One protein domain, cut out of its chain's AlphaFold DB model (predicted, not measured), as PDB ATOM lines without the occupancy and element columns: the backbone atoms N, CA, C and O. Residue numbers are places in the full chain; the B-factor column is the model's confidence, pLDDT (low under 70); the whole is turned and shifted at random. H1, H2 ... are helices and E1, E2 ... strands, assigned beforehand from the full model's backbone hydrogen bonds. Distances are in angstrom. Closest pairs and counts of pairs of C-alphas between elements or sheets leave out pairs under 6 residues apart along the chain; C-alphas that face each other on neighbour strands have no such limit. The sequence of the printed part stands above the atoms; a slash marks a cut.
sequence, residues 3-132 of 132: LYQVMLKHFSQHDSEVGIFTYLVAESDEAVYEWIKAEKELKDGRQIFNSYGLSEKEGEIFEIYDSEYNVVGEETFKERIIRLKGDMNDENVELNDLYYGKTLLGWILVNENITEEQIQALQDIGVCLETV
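This is residues 3 to 132 of the 132 residues of an uncharacterized protein of Bacillus sp. M6-12 (UniProt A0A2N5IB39). A strongly twisted sheet, three long strands E5, E1 and E2 with the short strand E6 beside one end of E2, has H1 over one face and H4 over the opposite face. H2 and H3 join this body to a small hairpin, E3 and E4, which lies at the other end of the longest axis from H4. The printed part has 130 residues with four named helices and six named strands, in the order E1 E2 H1 H2 E3 E4 H3 E5 H4 E6; the larger sheet, E5 E1 E2 E6, is mixed, and E3 and E4 are antiparallel. The class is mixed, helices and strands; the whole is compact, with a radius of gyration of the C-alphas of 16.2 A and spans of 50 by 34 by 26 A.

E1, residues 3 to 11, begins at C-alpha 3 (-20.246, 7.602, -0.903) and is 26.3 A long. E2, residues 16 to 26, is 28.1 A long and bends by 51 degrees at residue 23. H1, residues 29 to 37, is 12.4 A long; H2 is residues 52 to 58. E3, residues 61 to 65, and E4, residues 71 to 76, come before H3, residues 77 to 84, which begins at C-alpha 77 (-16.462, 21.765, -19.743). E5, residues 102 to 111, is 28.7 A long. H4, residues 116 to 124, is 12.3 A long, and E6, residues 129 to 131, ends at C-alpha 131 (-15.429, 1.728, -6.266).

E1 and E2 form an antiparallel hairpin, with N 6 and O 22 2.9 A apart. E5 is antiparallel to E1, with N 7 and O 106 at 2.8 A, and E6 is parallel to E2, with N 25 and O 130 at 2.8 A. E5, H4 and E6 make a split strand-helix-strand unit, two strands of one sheet joined through a helix, with E1 and E2 between them in the sheet, and its crossover is right-handed. H1 is on the sheet at a height of 8.0 A, only just over E1 with 3 C-alphas; H4 is on the opposite face. H1 and H3 touch at a steep tilt of 53 degrees, opposite ways, closest at the C-alphas of Asp 29 and Ile 82, 6.3 A. H2 and H3 touch, closest at the C-alphas of Glu 56 and Phe 77, 6.0 A. In the hairpin of E3 and E4, N 62 and O 75 are 2.8 A apart. In H1, H3 and H4 every O i to N i+4 pair is within hydrogen-bond range; in H2 2 of 3 are.

The two C-alphas farthest apart, those of Asn 70 and Asp 124, are 51.5 A apart. The printed part has no cut. The links H1 to H2 and H3 to E5 are long. The mean pLDDT of the printed part is 88.6, and one residue, Asp 97, is under 70.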
ATOM      1  N   LEU A   3     -19.135   8.245  -0.219       96.25
ATOM      2  CA  LEU A   3     -20.246   7.602  -0.903       96.25
ATOM      3  C   LEU A   3     -20.990   8.639  -1.735       96.25
ATOM      4  O   LEU A   3     -21.560   9.588  -1.194       96.25
ATOM      5  N   TYR A   4     -21.038   8.405  -3.035       96.69
ATOM      6  CA  TYR A   4     -21.801   9.180  -3.992       96.69
ATOM      7  C   TYR A   4     -22.987   8.377  -4.508       96.69
ATOM      8  O   TYR A   4     -22.937   7.154  -4.648       96.69
ATOM      9  N   GLN A   5     -24.055   9.090  -4.823       95.88
ATOM     10  CA  GLN A   5     -25.205   8.582  -5.546       95.88
ATOM     11  C   GLN A   5     -25.176   9.182  -6.943       95.88
ATOM     12  O   GLN A   5     -25.319  10.395  -7.092       95.88
ATOM     13  N   VAL A   6     -24.979   8.339  -7.955       95.31
ATOM     14  CA  VAL A   6     -25.018   8.749  -9.359       95.31
ATOM     15  C   VAL A   6     -26.468   8.711  -9.821       95.31
ATOM     16  O   VAL A   6     -27.131   7.674  -9.760       95.31
ATOM     17  N   MET A   7     -26.954   9.858 -10.267       95.81
ATOM     18  CA  MET A   7     -28.306  10.096 -10.749       95.81
ATOM     19  C   MET A   7     -28.306  10.165 -12.273       95.81
ATOM     20  O   MET A   7     -27.338  10.613 -12.886       95.81
ATOM     21  N   LEU A   8     -29.419   9.759 -12.874       93.81
ATOM     22  CA  LEU A   8     -29.693   9.962 -14.288       93.81
ATOM     23  C   LEU A   8     -31.042  10.650 -14.460       93.81
ATOM     24  O   LEU A   8     -31.994  10.375 -13.722       93.81
ATOM     25  N   LYS A   9     -31.130  11.497 -15.479       93.62
ATOM     26  CA  LYS A   9     -32.388  12.025 -15.990       93.62
ATOM     27  C   LYS A   9     -32.440  11.811 -17.491       93.62
ATOM     28  O   LYS A   9     -31.701  12.450 -18.234       93.62
ATOM     29  N   HIS A  10     -33.301  10.906 -17.932       91.50
ATOM     30  CA  HIS A  10     -33.506  10.632 -19.344       91.50
ATOM     31  C   HIS A  10     -34.705  11.423 -19.857       91.50
ATOM     32  O   HIS A  10     -35.799  11.316 -19.312       91.50
ATOM     33  N   PHE A  11     -34.503  12.209 -20.907       91.06
ATOM     34  CA  PHE A  11     -35.549  12.935 -21.610       91.06
ATOM     35  C   PHE A  11     -35.897  12.224 -22.909       91.06
ATOM     36  O   PHE A  11     -35.009  11.838 -23.662       91.06
ATOM     37  N   SER A  12     -37.187  12.138 -23.198       88.81
ATOM     38  CA  SER A  12     -37.761  11.760 -24.489       88.81
ATOM     39  C   SER A  12     -38.597  12.922 -25.039       88.81
ATOM     40  O   SER A  12     -38.763  13.948 -24.381       88.81
ATOM     41  N   GLN A  13     -39.170  12.777 -26.238       85.94
ATOM     42  CA  GLN A  13     -40.002  13.826 -26.847       85.94
ATOM     43  C   GLN A  13     -41.231  14.229 -26.014       85.94
ATOM     44  O   GLN A  13     -41.737  15.340 -26.171       85.94
ATOM     45  N   HIS A  14     -41.746  13.325 -25.179       85.19
ATOM     46  CA  HIS A  14     -43.024  13.513 -24.489       85.19
ATOM     47  C   HIS A  14     -42.947  13.334 -22.976       85.19
ATOM     48  O   HIS A  14     -43.921  13.638 -22.293       85.19
ATOM     49  N   ASP A  15     -41.820  12.848 -22.460       88.62
ATOM     50  CA  ASP A  15     -41.671  12.538 -21.043       88.62
ATOM     51  C   ASP A  15     -40.207  12.600 -20.605       88.62
ATOM     52  O   ASP A  15     -39.292  12.591 -21.436       88.62
ATOM     53  N   SER A  16     -39.981  12.615 -19.299       89.94
ATOM     54  CA  SER A  16     -38.665  12.445 -18.706       89.94
ATOM     55  C   SER A  16     -38.726  11.548 -17.478       89.94
ATOM     56  O   SER A  16     -39.581  11.739 -16.617       89.94
ATOM     57  N   GLU A  17     -37.753  10.655 -17.341       92.69
ATOM     58  CA  GLU A  17     -37.599   9.797 -16.170       92.69
ATOM     59  C   GLU A  17     -36.340  10.172 -15.390       92.69
ATOM     60  O   GLU A  17     -35.284  10.437 -15.967       92.69
ATOM     61  N   VAL A  18     -36.452  10.186 -14.062       94.25
ATOM     62  CA  VAL A  18     -35.330  10.399 -13.141       94.25
ATOM     63  C   VAL A  18     -35.115   9.124 -12.346       94.25
ATOM     64  O   VAL A  18     -36.066   8.552 -11.812       94.25
ATOM     65  N   GLY A  19     -33.862   8.702 -12.227       93.12
ATOM     66  CA  GLY A  19     -33.509   7.489 -11.510       93.12
ATOM     67  C   GLY A  19     -32.142   7.568 -10.855       93.12
ATOM     68  O   GLY A  19     -31.298   8.395 -11.194       93.12
ATOM     69  N   ILE A  20     -31.928   6.661  -9.909       93.38
ATOM     70  CA  ILE A  20     -30.601   6.381  -9.373       93.38
ATOM     71  C   ILE A  20     -29.955   5.378 -10.321       93.38
ATOM     72  O   ILE A  20     -30.497   4.292 -10.535       93.38
ATOM     73  N   PHE A  21     -28.800   5.726 -10.878       91.88
ATOM     74  CA  PHE A  21     -28.025   4.797 -11.684       91.88
ATOM     75  C   PHE A  21     -27.292   3.798 -10.786       91.88
ATOM     76  O   PHE A  21     -27.530   2.594 -10.864       91.88
ATOM     77  N   THR A  22     -26.430   4.285  -9.892       93.69
ATOM     78  CA  THR A  22     -25.655   3.440  -8.975       93.69
ATOM     79  C   THR A  22     -25.152   4.235  -7.771       93.69
ATOM     80  O   THR A  22     -25.203   5.469  -7.762       93.69
ATOM     81  N   TYR A  23     -24.637   3.528  -6.769       94.44
ATOM     82  CA  TYR A  23     -23.803   4.120  -5.730       94.44
ATOM     83  C   TYR A  23     -22.328   3.935  -6.086       94.44
ATOM     84  O   TYR A  23     -21.904   2.860  -6.512       94.44
ATOM     85  N   LEU A  24     -21.547   4.993  -5.901       95.19
ATOM     86  CA  LEU A  24     -20.131   5.033  -6.241       95.19
ATOM     87  C   LEU A  24     -19.322   5.456  -5.022       95.19
ATOM     88  O   LEU A  24     -19.602   6.476  -4.400       95.19
ATOM     89  N   VAL A  25     -18.297   4.683  -4.705       95.62
ATOM     90  CA  VAL A  25     -17.303   5.037  -3.700       95.62
ATOM     91  C   VAL A  25     -16.115   5.661  -4.409       95.62
ATOM     92  O   VAL A  25     -15.499   5.000  -5.240       95.62
ATOM     93  N   ALA A  26     -15.819   6.919  -4.093       96.06
ATOM     94  CA  ALA A  26     -14.756   7.690  -4.733       96.06
ATOM     95  C   ALA A  26     -14.079   8.642  -3.736       96.06
ATOM     96  O   ALA A  26     -14.625   8.943  -2.672       96.06
ATOM     97  N   GLU A  27     -12.884   9.133  -4.060       95.19
ATOM     98  CA  GLU A  27     -12.148  10.067  -3.193       95.19
ATOM     99  C   GLU A  27     -12.586  11.532  -3.347       95.19
ATOM    100  O   GLU A  27     -12.449  12.311  -2.404       95.19
ATOM    101  N   SER A  28     -13.125  11.915  -4.507       95.94
ATOM    102  CA  SER A  28     -13.491  13.299  -4.828       95.94
ATOM    103  C   SER A  28     -14.544  13.379  -5.940       95.94
ATOM    104  O   SER A  28     -14.759  12.412  -6.670       95.94
ATOM    105  N   ASP A  29     -15.154  14.558  -6.115       96.56
ATOM    106  CA  ASP A  29     -16.048  14.842  -7.251       96.56
ATOM    107  C   ASP A  29     -15.333  14.660  -8.605       96.56
ATOM    108  O   ASP A  29     -15.934  14.211  -9.579       96.56
ATOM    109  N   GLU A  30     -14.028  14.944  -8.667       95.75
ATOM    110  CA  GLU A  30     -13.231  14.730  -9.877       95.75
ATOM    111  C   GLU A  30     -13.087  13.240 -10.218       95.75
ATOM    112  O   GLU A  30     -13.200  12.863 -11.383       95.75
ATOM    113  N   ALA A  31     -12.923  12.371  -9.216       95.81
ATOM    114  CA  ALA A  31     -12.905  10.925  -9.436       95.81
ATOM    115  C   ALA A  31     -14.263  10.403  -9.948       95.81
ATOM    116  O   ALA A  31     -14.297   9.517 -10.804       95.81
ATOM    117  N   VAL A  32     -15.378  10.984  -9.484       95.38
ATOM    118  CA  VAL A  32     -16.720  10.681 -10.014       95.38
ATOM    119  C   VAL A  32     -16.831  11.095 -11.482       95.38
ATOM    120  O   VAL A  32     -17.271  10.294 -12.309       95.38
ATOM    121  N   TYR A  33     -16.388  12.309 -11.825       95.31
ATOM    122  CA  TYR A  33     -16.376  12.798 -13.207       95.31
ATOM    123  C   TYR A  33     -15.578  11.875 -14.135       95.31
ATOM    124  O   TYR A  33     -16.089  11.446 -15.170       95.31
ATOM    125  N   GLU A  34     -14.346  11.526 -13.758       94.94
ATOM    126  CA  GLU A  34     -13.482  10.658 -14.568       94.94
ATOM    127  C   GLU A  34     -14.074   9.252 -14.736       94.94
ATOM    128  O   GLU A  34     -13.960   8.650 -15.806       94.94
ATOM    129  N   TRP A  35     -14.758   8.732 -13.712       94.62
ATOM    130  CA  TRP A  35     -15.457   7.453 -13.810       94.62
ATOM    131  C   TRP A  35     -16.642   7.502 -14.779       94.62
ATOM    132  O   TRP A  35     -16.770   6.605 -15.613       94.62
ATOM    133  N   ILE A  36     -17.462   8.557 -14.720       93.44
ATOM    134  CA  ILE A  36     -18.572   8.768 -15.662       93.44
ATOM    135  C   ILE A  36     -18.031   8.883 -17.091       93.44
ATOM    136  O   ILE A  36     -18.487   8.172 -17.987       93.44
ATOM    137  N   LYS A  37     -17.012   9.724 -17.298       93.62
ATOM    138  CA  LYS A  37     -16.371   9.946 -18.602       93.62
ATOM    139  C   LYS A  37     -15.818   8.661 -19.222       93.62
ATOM    140  O   LYS A  37     -15.761   8.543 -20.441       93.62
ATOM    141  N   ALA A  38     -15.385   7.709 -18.397       91.25
ATOM    142  CA  ALA A  38     -14.816   6.453 -18.865       91.25
ATOM    143  C   ALA A  38     -15.851   5.465 -19.439       91.25
ATOM    144  O   ALA A  38     -15.428   4.460 -20.007       91.25
ATOM    145  N   GLU A  39     -17.158   5.714 -19.274       88.75
ATOM    146  CA  GLU A  39     -18.253   4.898 -19.836       88.75
ATOM    147  C   GLU A  39     -18.111   3.394 -19.559       88.75
ATOM    148  O   GLU A  39     -18.388   2.542 -20.408       88.75
ATOM    149  N   LYS A  40     -17.630   3.046 -18.361       84.25
ATOM    150  CA  LYS A  40     -17.377   1.651 -17.992       84.25
ATOM    151  C   LYS A  40     -18.685   0.878 -17.831       84.25
ATOM    152  O   LYS A  40     -19.689   1.408 -17.357       84.25
ATOM    153  N   GLU A  41     -18.637  -0.401 -18.183       85.75
ATOM    154  CA  GLU A  41     -19.694  -1.356 -17.861       85.75
ATOM    155  C   GLU A  41     -19.677  -1.655 -16.352       85.75
ATOM    156  O   GLU A  41     -18.623  -1.929 -15.770       85.75
ATOM    157  N   LEU A  42     -20.845  -1.560 -15.718       86.69
ATOM    158  CA  LEU A  42     -21.081  -1.925 -14.325       86.69
ATOM    159  C   LEU A  42     -21.026  -3.441 -14.137       86.69
ATOM    160  O   LEU A  42     -21.247  -4.216 -15.068       86.69
ATOM    161  N   LYS A  43     -20.835  -3.885 -12.891       81.81
ATOM    162  CA  LYS A  43     -20.843  -5.321 -12.548       81.81
ATOM    163  C   LYS A  43     -22.150  -6.041 -12.902       81.81
ATOM    164  O   LYS A  43     -22.149  -7.261 -13.045       81.81
ATOM    165  N   ASP A  44     -23.255  -5.308 -13.005       82.19
ATOM    166  CA  ASP A  44     -24.578  -5.828 -13.365       82.19
ATOM    167  C   ASP A  44     -24.895  -5.734 -14.871       82.19
ATOM    168  O   ASP A  44     -26.014  -6.046 -15.283       82.19
ATOM    169  N   GLY A  45     -23.919  -5.335 -15.695       83.25
ATOM    170  CA  GLY A  45     -24.037  -5.232 -17.152       83.25
ATOM    171  C   GLY A  45     -24.660  -3.927 -17.653       83.25
ATOM    172  O   GLY A  45     -24.846  -3.760 -18.858       83.25
ATOM    173  N   ARG A  46     -25.007  -2.983 -16.766       86.75
ATOM    174  CA  ARG A  46     -25.462  -1.646 -17.172       86.75
ATOM    175  C   ARG A  46     -24.272  -0.780 -17.583       86.75
ATOM    176  O   ARG A  46     -23.219  -0.832 -16.962       86.75
ATOM    177  N   GLN A  47     -24.449   0.071 -18.585       88.62
ATOM    178  CA  GLN A  47     -23.407   0.985 -19.055       88.62
ATOM    179  C   GLN A  47     -23.956   2.407 -19.162       88.62
ATOM    180  O   GLN A  47     -25.114   2.608 -19.536       88.62
ATOM    181  N   ILE A  48     -23.123   3.389 -18.817       85.56
ATOM    182  CA  ILE A  48     -23.413   4.805 -19.052       85.56
ATOM    183  C   ILE A  48     -22.967   5.155 -20.467       85.56
ATOM    184  O   ILE A  48     -21.822   4.903 -20.824       85.56
ATOM    185  N   PHE A  49     -23.851   5.802 -21.220       84.31
ATOM    186  CA  PHE A  49     -23.512   6.470 -22.474       84.31
ATOM    187  C   PHE A  49     -23.635   7.978 -22.259       84.31
ATOM    188  O   PHE A  49     -24.696   8.449 -21.836       84.31
ATOM    189  N   ASN A  50     -22.562   8.725 -22.502       87.31
ATOM    190  CA  ASN A  50     -22.512  10.176 -22.365       87.31
ATOM    191  C   ASN A  50     -21.667  10.819 -23.478       87.31
ATOM    192  O   ASN A  50     -21.211  10.170 -24.414       87.31
ATOM    193  N   SER A  51     -21.518  12.140 -23.422       86.31
ATOM    194  CA  SER A  51     -20.714  12.905 -24.379       86.31
ATOM    195  C   SER A  51     -19.523  13.605 -23.729       86.31
ATOM    196  O   SER A  51     -18.850  14.388 -24.394       86.31
ATOM    197  N   TYR A  52     -19.216  13.333 -22.456       88.81
ATOM    198  CA  TYR A  52     -18.224  14.109 -21.699       88.81
ATOM    199  C   TYR A  52     -16.839  14.019 -22.338       88.81
ATOM    200  O   TYR A  52     -16.150  15.024 -22.498       88.81
ATOM    201  N   GLY A  53     -16.445  12.819 -22.775       86.38
ATOM    202  CA  GLY A  53     -15.162  12.612 -23.444       86.38
ATOM    203  C   GLY A  53     -15.052  13.285 -24.818       86.38
ATOM    204  O   GLY A  53     -13.934  13.503 -25.287       86.38
ATOM    205  N   LEU A  54     -16.177  13.598 -25.471       84.56
ATOM    206  CA  LEU A  54     -16.220  14.370 -26.717       84.56
ATOM    207  C   LEU A  54     -16.146  15.869 -26.414       84.56
ATOM    208  O   LEU A  54     -15.227  16.517 -26.903       84.56
ATOM    209  N   SER A  55     -17.011  16.381 -25.535       84.31
ATOM    210  CA  SER A  55     -17.037  17.800 -25.146       84.31
ATOM    211  C   SER A  55     -15.709  18.279 -24.546       84.31
ATOM    212  O   SER A  55     -15.235  19.372 -24.855       84.31
ATOM    213  N   GLU A  56     -15.026  17.439 -23.760       84.12
ATOM    214  CA  GLU A  56     -13.693  17.768 -23.237       84.12
ATOM    215  C   GLU A  56     -12.624  17.828 -24.348       84.12
ATOM    216  O   GLU A  56     -11.713  18.650 -24.284       84.12
ATOM    217  N   LYS A  57     -12.731  16.998 -25.397       83.81
ATOM    218  CA  LYS A  57     -11.808  17.028 -26.550       83.81
ATOM    219  C   LYS A  57     -12.062  18.206 -27.480       83.81
ATOM    220  O   LYS A  57     -11.113  18.697 -28.089       83.81
ATOM    221  N   GLU A  58     -13.316  18.621 -27.613       84.38
ATOM    222  CA  GLU A  58     -13.697  19.802 -28.389       84.38
ATOM    223  C   GLU A  58     -13.253  21.101 -27.703       84.38
ATOM    224  O   GLU A  58     -13.159  22.137 -28.359       84.38
ATOM    225  N   GLY A  59     -12.868  21.024 -26.423       78.19
ATOM    226  CA  GLY A  59     -12.312  22.149 -25.685       78.19
ATOM    227  C   GLY A  59     -13.354  23.233 -25.452       78.19
ATOM    228  O   GLY A  59     -13.025  24.412 -25.540       78.19
ATOM    229  N   GLU A  60     -14.604  22.838 -25.201       77.38
ATOM    230  CA  GLU A  60     -15.692  23.770 -24.917       77.38
ATOM    231  C   GLU A  60     -15.340  24.638 -23.693       77.38
ATOM    232  O   GLU A  60     -15.053  24.126 -22.602       77.38
ATOM    233  N   ILE A  61     -15.340  25.959 -23.902       81.06
ATOM    234  CA  ILE A  61     -15.118  26.982 -22.876       81.06
ATOM    235  C   ILE A  61     -16.444  27.695 -22.639       81.06
ATOM    236  O   ILE A  61     -17.131  28.080 -23.587       81.06
ATOM    237  N   PHE A  62     -16.786  27.888 -21.372       79.75
ATOM    238  CA  PHE A  62     -18.009  28.545 -20.943       79.75
ATOM    239  C   PHE A  62     -17.690  29.800 -20.144       79.75
ATOM    240  O   PHE A  62     -16.858  29.785 -19.241       79.75
ATOM    241  N   GLU A  63     -18.388  30.883 -20.457       81.19
ATOM    242  CA  GLU A  63     -18.306  32.123 -19.694       81.19
ATOM    243  C   GLU A  63     -19.071  31.983 -18.368       81.19
ATOM    244  O   GLU A  63     -20.214  31.518 -18.327       81.19
ATOM    245  N   ILE A  64     -18.440  32.402 -17.271       78.38
ATOM    246  CA  ILE A  64     -19.060  32.497 -15.949       78.38
ATOM    247  C   ILE A  64     -19.624  33.904 -15.793       78.38
ATOM    248  O   ILE A  64     -18.873  34.881 -15.818       78.38
ATOM    249  N   TYR A  65     -20.929  33.998 -15.562       76.81
ATOM    250  CA  TYR A  65     -21.617  35.269 -15.346       76.81
ATOM    251  C   TYR A  65     -21.839  35.548 -13.852       76.81
ATOM    252  O   TYR A  65     -22.146  34.634 -13.082       76.81
ATOM    253  N   ASP A  66     -21.710  36.809 -13.432       80.25
ATOM    254  CA  ASP A  66     -22.212  37.264 -12.130       80.25
ATOM    255  C   ASP A  66     -23.740  37.477 -12.146       80.25
ATOM    256  O   ASP A  66     -24.421  37.306 -13.157       80.25
ATOM    257  N   SER A  67     -24.295  37.892 -11.003       79.50
ATOM    258  CA  SER A  67     -25.715  38.241 -10.863       79.50
ATOM    259  C   SER A  67     -26.165  39.435 -11.716       79.50
ATOM    260  O   SER A  67     -27.365  39.678 -11.830       79.50
ATOM    261  N   GLU A  68     -25.228  40.201 -12.274       83.25
ATOM    262  CA  GLU A  68     -25.469  41.344 -13.158       83.25
ATOM    263  C   GLU A  68     -25.199  40.997 -14.638       83.25
ATOM    264  O   GLU A  68     -25.251  41.883 -15.490       83.25
ATOM    265  N   TYR A  69     -24.980  39.712 -14.958       73.56
ATOM    266  CA  TYR A  69     -24.641  39.189 -16.287       73.56
ATOM    267  C   TYR A  69     -23.301  39.685 -16.862       73.56
ATOM    268  O   TYR A  69     -23.096  39.647 -18.078       73.56
ATOM    269  N   ASN A  70     -22.355  40.111 -16.023       76.62
ATOM    270  CA  ASN A  70     -20.986  40.380 -16.465       76.62
ATOM    271  C   ASN A  70     -20.161  39.091 -16.476       76.62
ATOM    272  O   ASN A  70     -20.270  38.274 -15.561       76.62
ATOM    273  N   VAL A  71     -19.286  38.937 -17.473       83.00
ATOM    274  CA  VAL A  71     -18.341  37.813 -17.545       83.00
ATOM    275  C   VAL A  71     -17.246  38.004 -16.493       83.00
ATOM    276  O   VAL A  71     -16.427  38.919 -16.591       83.00
ATOM    277  N   VAL A  72     -17.240  37.146 -15.473       81.62
ATOM    278  CA  VAL A  72     -16.267  37.155 -14.364       81.62
ATOM    279  C   VAL A  72     -15.090  36.220 -14.647       81.62
ATOM    280  O   VAL A  72     -14.017  36.371 -14.061       81.62
ATOM    281  N   GLY A  73     -15.267  35.264 -15.557       82.75
ATOM    282  CA  GLY A  73     -14.228  34.323 -15.946       82.75
ATOM    283  C   GLY A  73     -14.699  33.336 -17.004       82.75
ATOM    284  O   GLY A  73     -15.820  33.416 -17.496       82.75
ATOM    285  N   GLU A  74     -13.819  32.395 -17.315       86.56
ATOM    286  CA  GLU A  74     -14.051  31.293 -18.240       86.56
ATOM    287  C   GLU A  74     -13.785  29.977 -17.495       86.56
ATOM    288  O   GLU A  74     -12.835  29.896 -16.711       86.56
ATOM    289  N   GLU A  75     -14.616  28.962 -17.716       85.88
ATOM    290  CA  GLU A  75     -14.415  27.595 -17.224       85.88
ATOM    291  C   GLU A  75     -14.445  26.594 -18.379       85.88
ATOM    292  O   GLU A  75     -15.173  26.754 -19.360       85.88
ATOM    293  N   THR A  76     -13.655  25.531 -18.262       89.06
ATOM    294  CA  THR A  76     -13.716  24.389 -19.180       89.06
ATOM    295  C   THR A  76     -14.969  23.551 -18.929       89.06
ATOM    296  O   THR A  76     -15.531  23.560 -17.830       89.06
ATOM    297  N   PHE A  77     -15.381  22.746 -19.916       88.25
ATOM    298  CA  PHE A  77     -16.462  21.765 -19.743       88.25
ATOM    299  C   PHE A  77     -16.297  20.922 -18.469       88.25
ATOM    300  O   PHE A  77     -17.225  20.801 -17.672       88.25
ATOM    301  N   LYS A  78     -15.094  20.387 -18.228       90.69
ATOM    302  CA  LYS A  78     -14.805  19.576 -17.039       90.69
ATOM    303  C   LYS A  78     -15.055  20.349 -15.741       90.69
ATOM    304  O   LYS A  78     -15.718  19.836 -14.842       90.69
ATOM    305  N   GLU A  79     -14.542  21.572 -15.642       89.31
ATOM    306  CA  GLU A  79     -14.708  22.419 -14.454       89.31
ATOM    307  C   GLU A  79     -16.179  22.759 -14.210       89.31
ATOM    308  O   GLU A  79     -16.656  22.602 -13.083       89.31
ATOM    309  N   ARG A  80     -16.918  23.111 -15.271       89.12
ATOM    310  CA  ARG A  80     -18.364  23.361 -15.214       89.12
ATOM    311  C   ARG A  80     -19.117  22.153 -14.672       89.12
ATOM    312  O   ARG A  80     -19.893  22.277 -13.725       89.12
ATOM    313  N   ILE A  81     -18.873  20.974 -15.240       91.50
ATOM    314  CA  ILE A  81     -19.568  19.745 -14.850       91.50
ATOM    315  C   ILE A  81     -19.244  19.352 -13.408       91.50
ATOM    316  O   ILE A  81     -20.152  18.975 -12.667       91.50
ATOM    317  N   ILE A  82     -17.988  19.475 -12.972       92.94
ATOM    318  CA  ILE A  82     -17.606  19.202 -11.577       92.94
ATOM    319  C   ILE A  82     -18.273  20.206 -10.628       92.94
ATOM    320  O   ILE A  82     -18.838  19.801  -9.612       92.94
ATOM    321  N   ARG A  83     -18.270  21.501 -10.972       92.44
ATOM    322  CA  ARG A  83     -18.902  22.568 -10.180       92.44
ATOM    323  C   ARG A  83     -20.404  22.349 -10.012       92.44
ATOM    324  O   ARG A  83     -20.926  22.531  -8.913       92.44
ATOM    325  N   LEU A  84     -21.088  21.951 -11.084       92.19
ATOM    326  CA  LEU A  84     -22.527  21.671 -11.088       92.19
ATOM    327  C   LEU A  84     -22.875  20.279 -10.541       92.19
ATOM    328  O   LEU A  84     -24.041  20.004 -10.262       92.19
ATOM    329  N   LYS A  85     -21.879  19.411 -10.337       94.38
ATOM    330  CA  LYS A  85     -22.059  17.997  -9.975       94.38
ATOM    331  C   LYS A  85     -22.889  17.229 -11.006       94.38
ATOM    332  O   LYS A  85     -23.795  16.469 -10.654       94.38
ATOM    333  N   GLY A  86     -22.564  17.451 -12.276       91.75
ATOM    334  CA  GLY A  86     -23.199  16.838 -13.438       91.75
ATOM    335  C   GLY A  86     -24.047  17.799 -14.273       91.75
ATOM    336  O   GLY A  86     -24.552  18.805 -13.774       91.75
ATOM    337  N   ASP A  87     -24.218  17.465 -15.552       91.19
ATOM    338  CA  ASP A  87     -25.047  18.210 -16.510       91.19
ATOM    339  C   ASP A  87     -26.547  18.139 -16.180       91.19
ATOM    340  O   ASP A  87     -27.316  19.000 -16.600       91.19
ATOM    341  N   MET A  88     -26.977  17.175 -15.361       91.62
ATOM    342  CA  MET A  88     -28.349  17.104 -14.845       91.62
ATOM    343  C   MET A  88     -28.752  18.347 -14.036       91.62
ATOM    344  O   MET A  88     -29.939  18.675 -13.987       91.62
ATOM    345  N   ASN A  89     -27.789  19.020 -13.404       88.38
ATOM    346  CA  ASN A  89     -28.022  20.221 -12.597       88.38
ATOM    347  C   ASN A  89     -27.771  21.517 -13.382       88.38
ATOM    348  O   ASN A  89     -27.813  22.602 -12.804       88.38
ATOM    349  N   ASP A  90     -27.481  21.419 -14.681       87.12
ATOM    350  CA  ASP A  90     -27.269  22.579 -15.531       87.12
ATOM    351  C   ASP A  90     -28.613  23.147 -16.006       87.12
ATOM    352  O   ASP A  90     -29.308  22.562 -16.838       87.12
ATOM    353  N   GLU A  91     -28.985  24.312 -15.475       81.31
ATOM    354  CA  GLU A  91     -30.225  25.011 -15.841       81.31
ATOM    355  C   GLU A  91     -30.231  25.492 -17.300       81.31
ATOM    356  O   GLU A  91     -31.299  25.729 -17.864       81.31
ATOM    357  N   ASN A  92     -29.055  25.606 -17.924       79.75
ATOM    358  CA  ASN A  92     -28.893  26.061 -19.303       79.75
ATOM    359  C   ASN A  92     -28.712  24.901 -20.290       79.75
ATOM    360  O   ASN A  92     -28.329  25.130 -21.438       79.75
ATOM    361  N   VAL A  93     -28.938  23.654 -19.867       82.06
ATOM    362  CA  VAL A  93     -28.767  22.501 -20.752       82.06
ATOM    363  C   VAL A  93     -29.764  22.554 -21.909       82.06
ATOM    364  O   VAL A  93     -30.983  22.518 -21.732       82.06
ATOM    365  N   GLU A  94     -29.248  22.612 -23.134       79.31
ATOM    366  CA  GLU A  94     -30.102  22.576 -24.314       79.31
ATOM    367  C   GLU A  94     -30.564  21.141 -24.598       79.31
ATOM    368  O   GLU A  94     -29.764  20.217 -24.803       79.31
ATOM    369  N   LEU A  95     -31.881  20.945 -24.623       81.25
ATOM    370  CA  LEU A  95     -32.529  19.678 -24.961       81.25
ATOM    371  C   LEU A  95     -32.936  19.677 -26.440       81.25
ATOM    372  O   LEU A  95     -34.118  19.718 -26.779       81.25
ATOM    373  N   ASN A  96     -31.938  19.646 -27.321       76.38
ATOM    374  CA  ASN A  96     -32.138  19.551 -28.767       76.38
ATOM    375  C   ASN A  96     -32.185  18.076 -29.214       76.38
ATOM    376  O   ASN A  96     -31.561  17.218 -28.591       76.38
ATOM    377  N   ASP A  97     -32.931  17.782 -30.284       67.50
ATOM    378  CA  ASP A  97     -33.002  16.459 -30.932       67.50
ATOM    379  C   ASP A  97     -33.302  15.259 -30.006       67.50
ATOM    380  O   ASP A  97     -32.697  14.192 -30.093       67.50
ATOM    381  N   LEU A  98     -34.352  15.372 -29.185       81.75
ATOM    382  CA  LEU A  98     -34.841  14.299 -28.297       81.75
ATOM    383  C   LEU A  98     -35.439  13.069 -29.020       81.75
ATOM    384  O   LEU A  98     -36.068  12.233 -28.375       81.75
ATOM    385  N   TYR A  99     -35.277  12.931 -30.343       78.19
ATOM    386  CA  TYR A  99     -35.801  11.788 -31.109       78.19
ATOM    387  C   TYR A  99     -35.240  10.445 -30.613       78.19
ATOM    388  O   TYR A  99     -35.973   9.462 -30.555       78.19
ATOM    389  N   TYR A 100     -33.970  10.419 -30.199       78.88
ATOM    390  CA  TYR A 100     -33.332   9.255 -29.560       78.88
ATOM    391  C   TYR A 100     -33.232   9.377 -28.034       78.88
ATOM    392  O   TYR A 100     -32.614   8.545 -27.374       78.88
ATOM    393  N   GLY A 101     -33.861  10.413 -27.483       85.06
ATOM    394  CA  GLY A 101     -33.724  10.820 -26.099       85.06
ATOM    395  C   GLY A 101     -32.343  11.384 -25.755       85.06
ATOM    396  O   GLY A 101     -31.368  11.224 -26.488       85.06
ATOM    397  N   LYS A 102     -32.271  12.083 -24.624       88.00
ATOM    398  CA  LYS A 102     -31.029  12.641 -24.076       88.00
ATOM    399  C   LYS A 102     -30.948  12.301 -22.599       88.00
ATOM    400  O   LYS A 102     -31.879  12.587 -21.850       88.00
ATOM    401  N   THR A 103     -29.850  11.681 -22.187       90.56
ATOM    402  CA  THR A 103     -29.597  11.356 -20.781       90.56
ATOM    403  C   THR A 103     -28.646  12.382 -20.203       90.56
ATOM    404  O   THR A 103     -27.554  12.563 -20.730       90.56
ATOM    405  N   LEU A 104     -29.070  13.021 -19.119       93.12
ATOM    406  CA  LEU A 104     -28.216  13.832 -18.268       93.12
ATOM    407  C   LEU A 104     -27.826  13.025 -17.031       93.12
ATOM    408  O   LEU A 104     -28.585  12.165 -16.567       93.12
ATOM    409  N   LEU A 105     -26.659  13.320 -16.490       94.44
ATOM    410  CA  LEU A 105     -26.040  12.668 -15.352       94.44
ATOM    411  C   LEU A 105     -25.781  13.682 -14.243       94.44
ATOM    412  O   LEU A 105     -25.400  14.826 -14.463       94.44
ATOM    413  N   GLY A 106     -25.983  13.242 -13.012       95.56
ATOM    414  CA  GLY A 106     -25.725  14.031 -11.818       95.56
ATOM    415  C   GLY A 106     -25.099  13.167 -10.746       95.56
ATOM    416  O   GLY A 106     -25.210  11.941 -10.789       95.56
ATOM    417  N   TRP A 107     -24.475  13.780  -9.751       96.81
ATOM    418  CA  TRP A 107     -24.103  13.048  -8.549       96.81
ATOM    419  C   TRP A 107     -24.341  13.846  -7.278       96.81
ATOM    420  O   TRP A 107     -24.259  15.072  -7.230       96.81
ATOM    421  N   ILE A 108     -24.653  13.107  -6.220       96.56
ATOM    422  CA  ILE A 108     -24.937  13.640  -4.895       96.56
ATOM    423  C   ILE A 108     -23.982  12.972  -3.917       96.56
ATOM    424  O   ILE A 108     -23.857  11.750  -3.895       96.56
ATOM    425  N   LEU A 109     -23.316  13.774  -3.093       96.00
ATOM    426  CA  LEU A 109     -22.528  13.278  -1.972       96.00
ATOM    427  C   LEU A 109     -23.488  12.809  -0.873       96.00
ATOM    428  O   LEU A 109     -24.189  13.620  -0.272       96.00
ATOM    429  N   VAL A 110     -23.542  11.499  -0.645       95.44
ATOM    430  CA  VAL A 110     -24.429  10.876   0.348       95.44
ATOM    431  C   VAL A 110     -23.771  10.871   1.716       95.44
ATOM    432  O   VAL A 110     -24.417  11.179   2.716       95.44
ATOM    433  N   ASN A 111     -22.499  10.483   1.768       95.00
ATOM    434  CA  ASN A 111     -21.758  10.414   3.015       95.00
ATOM    435  C   ASN A 111     -20.261  10.607   2.775       95.00
ATOM    436  O   ASN A 111     -19.709  10.100   1.799       95.00
ATOM    437  N   GLU A 112     -19.605  11.307   3.687       94.31
ATOM    438  CA  GLU A 112     -18.163  11.531   3.653       94.31
ATOM    439  C   GLU A 112     -17.441  10.517   4.535       94.31
ATOM    440  O   GLU A 112     -17.972  10.076   5.553       94.31
ATOM    441  N   ASN A 113     -16.196  10.199   4.180       92.94
ATOM    442  CA  ASN A 113     -15.293   9.396   5.012       92.94
ATOM    443  C   ASN A 113     -15.884   8.042   5.450       92.94
ATOM    444  O   ASN A 113     -15.753   7.638   6.607       92.94
ATOM    445  N   ILE A 114     -16.522   7.331   4.516       93.38
ATOM    446  CA  ILE A 114     -17.048   5.988   4.766       93.38
ATOM    447  C   ILE A 114     -15.912   4.991   5.024       93.38
ATOM    448  O   ILE A 114     -14.840   5.073   4.416       93.38
ATOM    449  N   THR A 115     -16.156   4.038   5.922       94.31
ATOM    450  CA  THR A 115     -15.207   2.969   6.258       94.31
ATOM    451  C   THR A 115     -15.404   1.737   5.373       94.31
ATOM    452  O   THR A 115     -16.476   1.524   4.808       94.31
ATOM    453  N   GLU A 116     -14.388   0.877   5.293       91.69
ATOM    454  CA  GLU A 116     -14.484  -0.407   4.577       91.69
ATOM    455  C   GLU A 116     -15.603  -1.302   5.133       91.69
ATOM    456  O   GLU A 116     -16.319  -1.947   4.371       91.69
ATOM    457  N   GLU A 117     -15.826  -1.281   6.451       92.75
ATOM    458  CA  GLU A 117     -16.923  -2.016   7.094       92.75
ATOM    459  C   GLU A 117     -18.299  -1.534   6.614       92.75
ATOM    460  O   GLU A 117     -19.197  -2.344   6.387       92.75
ATOM    461  N   GLN A 118     -18.473  -0.222   6.422       93.00
ATOM    462  CA  GLN A 118     -19.715   0.344   5.891       93.00
ATOM    463  C   GLN A 118     -19.918  -0.024   4.420       93.00
ATOM    464  O   GLN A 118     -21.042  -0.315   4.015       93.00
ATOM    465  N   ILE A 119     -18.842  -0.050   3.630       92.19
ATOM    466  CA  ILE A 119     -18.884  -0.489   2.229       92.19
ATOM    467  C   ILE A 119     -19.316  -1.957   2.150       92.19
ATOM    468  O   ILE A 119     -20.218  -2.284   1.378       92.19
ATOM    469  N   GLN A 120     -18.730  -2.825   2.978       91.56
ATOM    470  CA  GLN A 120     -19.096  -4.240   3.029       91.56
ATOM    471  C   GLN A 120     -20.554  -4.421   3.460       91.56
ATOM    472  O   GLN A 120     -21.296  -5.154   2.813       91.56
ATOM    473  N   ALA A 121     -21.003  -3.688   4.482       93.00
ATOM    474  CA  ALA A 121     -22.389  -3.746   4.934       93.00
ATOM    475  C   ALA A 121     -23.385  -3.367   3.822       93.00
ATOM    476  O   ALA A 121     -24.432  -4.001   3.708       93.00
ATOM    477  N   LEU A 122     -23.065  -2.371   2.985       90.56
ATOM    478  CA  LEU A 122     -23.886  -1.993   1.826       90.56
ATOM    479  C   LEU A 122     -23.952  -3.113   0.776       90.56
ATOM    480  O   LEU A 122     -25.022  -3.384   0.227       90.56
ATOM    481  N   GLN A 123     -22.835  -3.789   0.517       90.31
ATOM    482  CA  GLN A 123     -22.804  -4.931  -0.398       90.31
ATOM    483  C   GLN A 123     -23.602  -6.120   0.154       90.31
ATOM    484  O   GLN A 123     -24.360  -6.742  -0.590       90.31
ATOM    485  N   ASP A 124     -23.504  -6.387   1.458       91.69
ATOM    486  CA  ASP A 124     -24.188  -7.502   2.125       91.69
ATOM    487  C   ASP A 124     -25.719  -7.349   2.112       91.69
ATOM    488  O   ASP A 124     -26.443  -8.342   2.022       91.69
ATOM    489  N   ILE A 125     -26.231  -6.112   2.152       92.38
ATOM    490  CA  ILE A 125     -27.672  -5.826   2.003       92.38
ATOM    491  C   ILE A 125     -28.137  -5.801   0.536       92.38
ATOM    492  O   ILE A 125     -29.323  -5.594   0.276       92.38
ATOM    493  N   GLY A 126     -27.227  -6.010  -0.422       85.12
ATOM    494  CA  GLY A 126     -27.532  -6.084  -1.850       85.12
ATOM    495  C   GLY A 126     -27.552  -4.742  -2.585       85.12
ATOM    496  O   GLY A 126     -28.129  -4.667  -3.669       85.12
ATOM    497  N   VAL A 127     -26.944  -3.680  -2.041       86.44
ATOM    498  CA  VAL A 127     -26.778  -2.418  -2.781       86.44
ATOM    499  C   VAL A 127     -25.685  -2.596  -3.835       86.44
ATOM    500  O   VAL A 127     -24.531  -2.880  -3.510       86.44
ATOM    501  N   CYS A 128     -26.036  -2.400  -5.109       83.62
ATOM    502  CA  CYS A 128     -25.064  -2.346  -6.197       83.62
ATOM    503  C   CYS A 128     -24.137  -1.142  -6.001       83.62
ATOM    504  O   CYS A 128     -24.589   0.004  -5.989       83.62
ATOM    505  N   LEU A 129     -22.847  -1.431  -5.832       88.38
ATOM    506  CA  LEU A 129     -21.833  -0.444  -5.503       88.38
ATOM    507  C   LEU A 129     -20.586  -0.627  -6.369       88.38
ATOM    508  O   LEU A 129     -20.038  -1.731  -6.505       88.38
ATOM    509  N   GLU A 130     -20.118   0.494  -6.899       90.75
ATOM    510  CA  GLU A 130     -18.840   0.604  -7.591       90.75
ATOM    511  C   GLU A 130     -17.818   1.352  -6.740       90.75
ATOM    512  O   GLU A 130     -18.164   2.109  -5.833       90.75
ATOM    513  N   THR A 131     -16.539   1.118  -7.008       89.06
ATOM    514  CA  THR A 131     -15.429   1.728  -6.266       89.06
ATOM    515  C   THR A 131     -14.358   2.168  -7.248       89.06
ATOM    516  O   THR A 131     -14.015   1.403  -8.155       89.06
ATOM    517  N   VAL A 132     -13.854   3.388  -7.071       85.94
ATOM    518  CA  VAL A 132     -12.817   4.013  -7.905       85.94
ATOM    519  C   VAL A 132     -11.748   4.702  -7.085       85.94
ATOM    520  O   VAL A 132     -12.070   5.189  -5.978       85.94
TER     521      VAL A 132